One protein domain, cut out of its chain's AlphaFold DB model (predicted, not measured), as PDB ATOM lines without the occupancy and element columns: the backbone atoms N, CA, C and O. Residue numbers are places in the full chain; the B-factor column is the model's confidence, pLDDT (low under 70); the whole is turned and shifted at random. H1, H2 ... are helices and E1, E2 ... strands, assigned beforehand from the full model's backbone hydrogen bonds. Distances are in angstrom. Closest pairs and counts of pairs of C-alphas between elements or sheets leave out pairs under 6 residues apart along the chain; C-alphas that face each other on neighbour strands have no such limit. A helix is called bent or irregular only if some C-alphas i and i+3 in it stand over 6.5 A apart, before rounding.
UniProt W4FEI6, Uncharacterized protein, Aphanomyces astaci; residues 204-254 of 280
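Overview. This is residues 204 to 254 of the 280 residues of an uncharacterized protein of Aphanomyces astaci (UniProt W4FEI6). One long helix, H1, makes a bare arm with its first residues, 204 to 217, and at its other end a small head of loops folds back over its last turns. The head holds the short strand E1, which packs on H1 near Val 222, and the one-turn helix H2, set away from H1. The printed part has 51 residues with two named helices and one named strand, in the order H1, E1, H2 along the chain, and its class is mostly helix. The whole is loose, with a radius of gyration of the C-alphas of 13.0 A, and it is flat, spanning 40 by 26 by 13 A.

Arrangement. Start with H1, residues 204 to 228: its residues 204 to 217 stand free, with no C-alpha 8 or more residues away along the chain within 10 A. Go on to E1, residues 241 to 243, and look back at H1: the closest C-alphas of the two are those of Val 222 and Val 241, 6.0 A apart, and 4 pairs of C-alphas are within 8 A. E1 pairs with no named strand, but its residues 241 to 243 make a short antiparallel pairing with residues 246 to 247. Next comes H2, residues 248 to 252; the closest C-alphas of E1 and H2 are those of Val 242 and Ala 248, 5.8 A apart. H1 and H2 are apart. In H1 and H2 every O i to N i+4 pair is within hydrogen-bond range.

Along the chain. Find C-alpha 204 at (-40.273, -43.402, 23.745); from there H1 runs 25 residues, 35.0 A from first to last C-alpha, to C-alpha 228 at (-14.428, -21.105, 16.094). H1 is not bent. Residues 229 to 240 hold no named element. E1 then measures 6.1 A from C-alpha 241 to C-alpha 243. H2 measures 6.3 A from its first to its last C-alpha and ends at C-alpha 252 at (-11.428, -40.827, 29.790).

Size, cuts and confidence. Look from Thr 204 to Asn 235 for the two C-alphas farthest apart, 39.8 A. Without the stretch that stands free, the body has 37 residues, spans 25 by 17 by 12 A and has a radius of gyration of 8.8 A. The printed part has no cut. The link from H1 to E1, 12 residues, is long, and the link from E1 to H2, 4 residues, is tight. The mean pLDDT of the printed part is 85.1, and one printed residue, Asn 244, is under 70 in this model.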
ATOM      1  N   THR A 204     -41.647 -43.047  24.123       82.06
ATOM      2  CA  THR A 204     -40.273 -43.402  23.745       82.06
ATOM      3  C   THR A 204     -39.750 -42.608  22.549       82.06
ATOM      4  O   THR A 204     -38.577 -42.237  22.547       82.06
ATOM      5  N   TRP A 205     -40.598 -42.284  21.568       87.06
ATOM      6  CA  TRP A 205     -40.214 -41.453  20.426       87.06
ATOM      7  C   TRP A 205     -39.796 -40.051  20.880       87.06
ATOM      8  O   TRP A 205     -38.751 -39.553  20.465       87.06
ATOM      9  N   PHE A 206     -40.550 -39.448  21.806       86.94
ATOM     10  CA  PHE A 206     -40.204 -38.142  22.375       86.94
ATOM     11  C   PHE A 206     -38.906 -38.180  23.186       86.94
ATOM     12  O   PHE A 206     -38.101 -37.256  23.088       86.94
ATOM     13  N   ILE A 207     -38.667 -39.254  23.945       91.00
ATOM     14  CA  ILE A 207     -37.419 -39.436  24.702       91.00
ATOM     15  C   ILE A 207     -36.219 -39.529  23.749       91.00
ATOM     16  O   ILE A 207     -35.208 -38.860  23.967       91.00
ATOM     17  N   LEU A 208     -36.330 -40.307  22.667       92.19
ATOM     18  CA  LEU A 208     -35.271 -40.435  21.661       92.19
ATOM     19  C   LEU A 208     -35.033 -39.120  20.907       92.19
ATOM     20  O   LEU A 208     -33.883 -38.740  20.671       92.19
ATOM     21  N   LEU A 209     -36.095 -38.383  20.578       93.69
ATOM     22  CA  LEU A 209     -35.974 -37.060  19.971       93.69
ATOM     23  C   LEU A 209     -35.261 -36.080  20.915       93.69
ATOM     24  O   LEU A 209     -34.325 -35.397  20.510       93.69
ATOM     25  N   ALA A 210     -35.643 -36.039  22.192       94.88
ATOM     26  CA  ALA A 210     -34.987 -35.182  23.176       94.88
ATOM     27  C   ALA A 210     -33.502 -35.548  23.346       94.88
ATOM     28  O   ALA A 210     -32.642 -34.667  23.330       94.88
ATOM     29  N   ALA A 211     -33.182 -36.843  23.434       95.31
ATOM     30  CA  ALA A 211     -31.805 -37.321  23.544       95.31
ATOM     31  C   ALA A 211     -30.956 -36.946  22.318       95.31
ATOM     32  O   ALA A 211     -29.818 -36.498  22.470       95.31
ATOM     33  N   THR A 212     -31.509 -37.072  21.109       95.75
ATOM     34  CA  THR A 212     -30.806 -36.690  19.873       95.75
ATOM     35  C   THR A 212     -30.592 -35.180  19.783       95.75
ATOM     36  O   THR A 212     -29.485 -34.755  19.456       95.75
ATOM     37  N   LEU A 213     -31.576 -34.358  20.160       96.88
ATOM     38  CA  LEU A 213     -31.423 -32.899  20.205       96.88
ATOM     39  C   LEU A 213     -30.344 -32.456  21.203       96.88
ATOM     40  O   LEU A 213     -29.513 -31.611  20.868       96.88
ATOM     41  N   VAL A 214     -30.301 -33.055  22.397       96.31
ATOM     42  CA  VAL A 214     -29.256 -32.776  23.396       96.31
ATOM     43  C   VAL A 214     -27.879 -33.186  22.874       96.31
ATOM     44  O   VAL A 214     -26.924 -32.419  22.999       96.31
ATOM     45  N   ALA A 215     -27.768 -34.357  22.240       94.62
ATOM     46  CA  ALA A 215     -26.513 -34.821  21.658       94.62
ATOM     47  C   ALA A 215     -26.013 -33.884  20.546       94.62
ATOM     48  O   ALA A 215     -24.834 -33.537  20.528       94.62
ATOM     49  N   VAL A 216     -26.899 -33.422  19.656       95.94
ATOM     50  CA  VAL A 216     -26.558 -32.483  18.574       95.94
ATOM     51  C   VAL A 216     -26.152 -31.115  19.123       95.94
ATOM     52  O   VAL A 216     -25.169 -30.535  18.660       95.94
ATOM     53  N   ALA A 217     -26.858 -30.600  20.131       95.31
ATOM     54  CA  ALA A 217     -26.493 -29.340  20.774       95.31
ATOM     55  C   ALA A 217     -25.115 -29.435  21.447       95.31
ATOM     56  O   ALA A 217     -24.275 -28.549  21.290       95.31
ATOM     57  N   TYR A 218     -24.851 -30.543  22.143       91.81
ATOM     58  CA  TYR A 218     -23.577 -30.784  22.807       91.81
ATOM     59  C   TYR A 218     -22.411 -30.943  21.818       91.81
ATOM     60  O   TYR A 218     -21.362 -30.324  22.003       91.81
ATOM     61  N   THR A 219     -22.578 -31.716  20.742       89.31
ATOM     62  CA  THR A 219     -21.527 -31.861  19.720       89.31
ATOM     63  C   THR A 219     -21.265 -30.538  19.007       89.31
ATOM     64  O   THR A 219     -20.105 -30.167  18.832       89.31
ATOM     65  N   SER A 220     -22.317 -29.779  18.691       91.69
ATOM     66  CA  SER A 220     -22.196 -28.437  18.106       91.69
ATOM     67  C   SER A 220     -21.442 -27.482  19.030       91.69
ATOM     68  O   SER A 220     -20.575 -26.740  18.572       91.69
ATOM     69  N   TRP A 221     -21.704 -27.536  20.339       90.00
ATOM     70  CA  TRP A 221     -20.985 -26.746  21.340       90.00
ATOM     71  C   TRP A 221     -19.489 -27.091  21.405       90.00
ATOM     72  O   TRP A 221     -18.648 -26.190  21.395       90.00
ATOM     73  N   VAL A 222     -19.136 -28.379  21.418       87.75
ATOM     74  CA  VAL A 222     -17.728 -28.826  21.417       87.75
ATOM     75  C   VAL A 222     -17.015 -28.388  20.135       87.75
ATOM     76  O   VAL A 222     -15.897 -27.873  20.193       87.75
ATOM     77  N   VAL A 223     -17.668 -28.533  18.977       87.69
ATOM     78  CA  VAL A 223     -17.129 -28.082  17.684       87.69
ATOM     79  C   VAL A 223     -16.946 -26.564  17.669       87.69
ATOM     80  O   VAL A 223     -15.895 -26.084  17.245       87.69
ATOM     81  N   TYR A 224     -17.915 -25.805  18.184       88.88
ATOM     82  CA  TYR A 224     -17.823 -24.350  18.298       88.88
ATOM     83  C   TYR A 224     -16.600 -23.919  19.120       88.88
ATOM     84  O   TYR A 224     -15.802 -23.096  18.660       88.88
ATOM     85  N   ARG A 225     -16.387 -24.524  20.296       84.88
ATOM     86  CA  ARG A 225     -15.211 -24.241  21.136       84.88
ATOM     87  C   ARG A 225     -13.896 -24.564  20.421       84.88
ATOM     88  O   ARG A 225     -12.967 -23.760  20.458       84.88
ATOM     89  N   GLY A 226     -13.825 -25.709  19.751       84.06
ATOM     90  CA  GLY A 226     -12.608 -26.174  19.088       84.06
ATOM     91  C   GLY A 226     -12.213 -25.390  17.841       84.06
ATOM     92  O   GLY A 226     -11.046 -25.043  17.657       84.06
ATOM     93  N   TYR A 227     -13.182 -25.144  16.958       84.00
ATOM     94  CA  TYR A 227     -12.927 -24.604  15.622       84.00
ATOM     95  C   TYR A 227     -13.107 -23.093  15.539       84.00
ATOM     96  O   TYR A 227     -12.287 -22.436  14.908       84.00
ATOM     97  N   PHE A 228     -14.144 -22.540  16.175       86.50
ATOM     98  CA  PHE A 228     -14.428 -21.105  16.094       86.50
ATOM     99  C   PHE A 228     -13.711 -20.318  17.185       86.50
ATOM    100  O   PHE A 228     -13.133 -19.273  16.909       86.50
ATOM    101  N   LYS A 229     -13.716 -20.825  18.424       85.56
ATOM    102  CA  LYS A 229     -13.037 -20.162  19.547       85.56
ATOM    103  C   LYS A 229     -11.538 -20.487  19.621       85.56
ATOM    104  O   LYS A 229     -10.810 -19.828  20.356       85.56
ATOM    105  N   GLY A 230     -11.080 -21.484  18.858       82.94
ATOM    106  CA  GLY A 230      -9.674 -21.894  18.813       82.94
ATOM    107  C   GLY A 230      -9.182 -22.518  20.120       82.94
ATOM    108  O   GLY A 230      -7.993 -22.463  20.419       82.94
ATOM    109  N   GLU A 231     -10.075 -23.088  20.931       84.19
ATOM    110  CA  GLU A 231      -9.667 -23.757  22.162       84.19
ATOM    111  C   GLU A 231      -9.089 -25.141  21.856       84.19
ATOM    112  O   GLU A 231      -9.614 -25.902  21.036       84.19
ATOM    113  N   HIS A 232      -7.995 -25.488  22.528       84.19
ATOM    114  CA  HIS A 232      -7.291 -26.751  22.325       84.19
ATOM    115  C   HIS A 232      -7.034 -27.435  23.664       84.19
ATOM    116  O   HIS A 232      -6.886 -26.787  24.703       84.19
ATOM    117  N   CYS A 233      -6.988 -28.765  23.642       84.25
ATOM    118  CA  CYS A 233      -6.596 -29.548  24.802       84.25
ATOM    119  C   CYS A 233      -5.122 -29.297  25.125       84.25
ATOM    120  O   CYS A 233      -4.273 -29.425  24.247       84.25
ATOM    121  N   ILE A 234      -4.810 -29.008  26.386       79.81
ATOM    122  CA  ILE A 234      -3.444 -28.681  26.809       79.81
ATOM    123  C   ILE A 234      -2.469 -29.864  26.670       79.81
ATOM    124  O   ILE A 234      -1.289 -29.656  26.423       79.81
ATOM    125  N   ASN A 235      -2.969 -31.101  26.770       77.31
ATOM    126  CA  ASN A 235      -2.131 -32.306  26.775       77.31
ATOM    127  C   ASN A 235      -1.883 -32.895  25.379       77.31
ATOM    128  O   ASN A 235      -0.821 -33.451  25.130       77.31
ATOM    129  N   CYS A 236      -2.864 -32.820  24.477       80.56
ATOM    130  CA  CYS A 236      -2.787 -33.471  23.161       80.56
ATOM    131  C   CYS A 236      -3.064 -32.529  21.983       80.56
ATOM    132  O   CYS A 236      -3.207 -32.999  20.858       80.56
ATOM    133  N   ALA A 237      -3.215 -31.223  22.238       80.81
ATOM    134  CA  ALA A 237      -3.569 -30.201  21.247       80.81
ATOM    135  C   ALA A 237      -4.861 -30.484  20.447       80.81
ATOM    136  O   ALA A 237      -5.147 -29.822  19.451       80.81
ATOM    137  N   SER A 238      -5.681 -31.449  20.885       82.62
ATOM    138  CA  SER A 238      -6.940 -31.789  20.219       82.62
ATOM    139  C   SER A 238      -7.949 -30.648  20.319       82.62
ATOM    140  O   SER A 238      -8.117 -30.045  21.380       82.62
ATOM    141  N   LYS A 239      -8.671 -30.401  19.223       80.56
ATOM    142  CA  LYS A 239      -9.728 -29.382  19.129       80.56
ATOM    143  C   LYS A 239     -11.048 -29.812  19.789       80.56
ATOM    144  O   LYS A 239     -11.927 -28.985  19.978       80.56
ATOM    145  N   PHE A 240     -11.203 -31.076  20.188       81.94
ATOM    146  CA  PHE A 240     -12.432 -31.578  20.824       81.94
ATOM    147  C   PHE A 240     -12.464 -31.302  22.336       81.94
ATOM    148  O   PHE A 240     -12.409 -32.230  23.143       81.94
ATOM    149  N   VAL A 241     -12.516 -30.026  22.727       81.38
ATOM    150  CA  VAL A 241     -12.487 -29.588  24.134       81.38
ATOM    151  C   VAL A 241     -13.876 -29.686  24.773       81.38
ATOM    152  O   VAL A 241     -14.824 -29.052  24.313       81.38
ATOM    153  N   VAL A 242     -13.986 -30.454  25.862       80.69
ATOM    154  CA  VAL A 242     -15.249 -30.701  26.581       80.69
ATOM    155  C   VAL A 242     -15.378 -29.805  27.817       80.69
ATOM    156  O   VAL A 242     -16.335 -29.038  27.938       80.69
ATOM    157  N   CYS A 243     -14.382 -29.817  28.704       76.25
ATOM    158  CA  CYS A 243     -14.304 -28.941  29.879       76.25
ATOM    159  C   CYS A 243     -12.932 -28.272  29.909       76.25
ATOM    160  O   CYS A 243     -11.958 -28.902  29.522       76.25
ATOM    161  N   ASN A 244     -12.884 -27.010  30.354       69.62
ATOM    162  CA  ASN A 244     -11.699 -26.162  30.570       69.62
ATOM    163  C   ASN A 244     -10.354 -26.785  30.143       69.62
ATOM    164  O   ASN A 244      -9.653 -27.390  30.949       69.62
ATOM    165  N   SER A 245     -10.021 -26.621  28.857       70.75
ATOM    166  CA  SER A 245      -8.735 -27.015  28.253       70.75
ATOM    167  C   SER A 245      -8.417 -28.522  28.232       70.75
ATOM    168  O   SER A 245      -7.270 -28.900  27.997       70.75
ATOM    169  N   LEU A 246      -9.417 -29.391  28.409       79.44
ATOM    170  CA  LEU A 246      -9.315 -30.851  28.310       79.44
ATOM    171  C   LEU A 246     -10.262 -31.410  27.240       79.44
ATOM    172  O   LEU A 246     -11.440 -31.045  27.165       79.44
ATOM    173  N   CYS A 247      -9.761 -32.344  26.429       83.19
ATOM    174  CA  CYS A 247     -10.586 -33.104  25.492       83.19
ATOM    175  C   CYS A 247     -11.217 -34.342  26.141       83.19
ATOM    176  O   CYS A 247     -10.728 -34.840  27.156       83.19
ATOM    177  N   ALA A 248     -12.275 -34.867  25.513       80.19
ATOM    178  CA  ALA A 248     -12.987 -36.060  25.980       80.19
ATOM    179  C   ALA A 248     -12.046 -37.256  26.225       80.19
ATOM    180  O   ALA A 248     -12.108 -37.892  27.273       80.19
ATOM    181  N   MET A 249     -11.121 -37.515  25.295       81.75
ATOM    182  CA  MET A 249     -10.145 -38.603  25.427       81.75
ATOM    183  C   MET A 249      -9.198 -38.407  26.613       81.75
ATOM    184  O   MET A 249      -8.927 -39.355  27.337       81.75
ATOM    185  N   CYS A 250      -8.727 -37.183  26.872       78.25
ATOM    186  CA  CYS A 250      -7.862 -36.921  28.024       78.25
ATOM    187  C   CYS A 250      -8.597 -37.063  29.363       78.25
ATOM    188  O   CYS A 250      -7.957 -37.410  30.352       78.25
ATOM    189  N   MET A 251      -9.915 -36.830  29.400       79.19
ATOM    190  CA  MET A 251     -10.727 -37.130  30.584       79.19
ATOM    191  C   MET A 251     -10.891 -38.635  30.788       79.19
ATOM    192  O   MET A 251     -10.672 -39.119  31.893       79.19
ATOM    193  N   LEU A 252     -11.225 -39.376  29.726       80.19
ATOM    194  CA  LEU A 252     -11.428 -40.827  29.790       80.19
ATOM    195  C   LEU A 252     -10.135 -41.582  30.128       80.19
ATOM    196  O   LEU A 252     -10.159 -42.525  30.911       80.19
ATOM    197  N   CYS A 253      -9.002 -41.135  29.589       79.88
ATOM    198  CA  CYS A 253      -7.688 -41.727  29.846       79.88
ATOM    199  C   CYS A 253      -7.014 -41.201  31.129       79.88
ATOM    200  O   CYS A 253      -5.887 -41.592  31.420       79.88
ATOM    201  N   GLY A 254      -7.659 -40.304  31.889       70.62
ATOM    202  CA  GLY A 254      -7.137 -39.805  33.165       70.62
ATOM    203  C   GLY A 254      -5.829 -39.010  33.060       70.62
ATOM    204  O   GLY A 254      -4.992 -39.083  33.963       70.62
TER     205      GLY A 254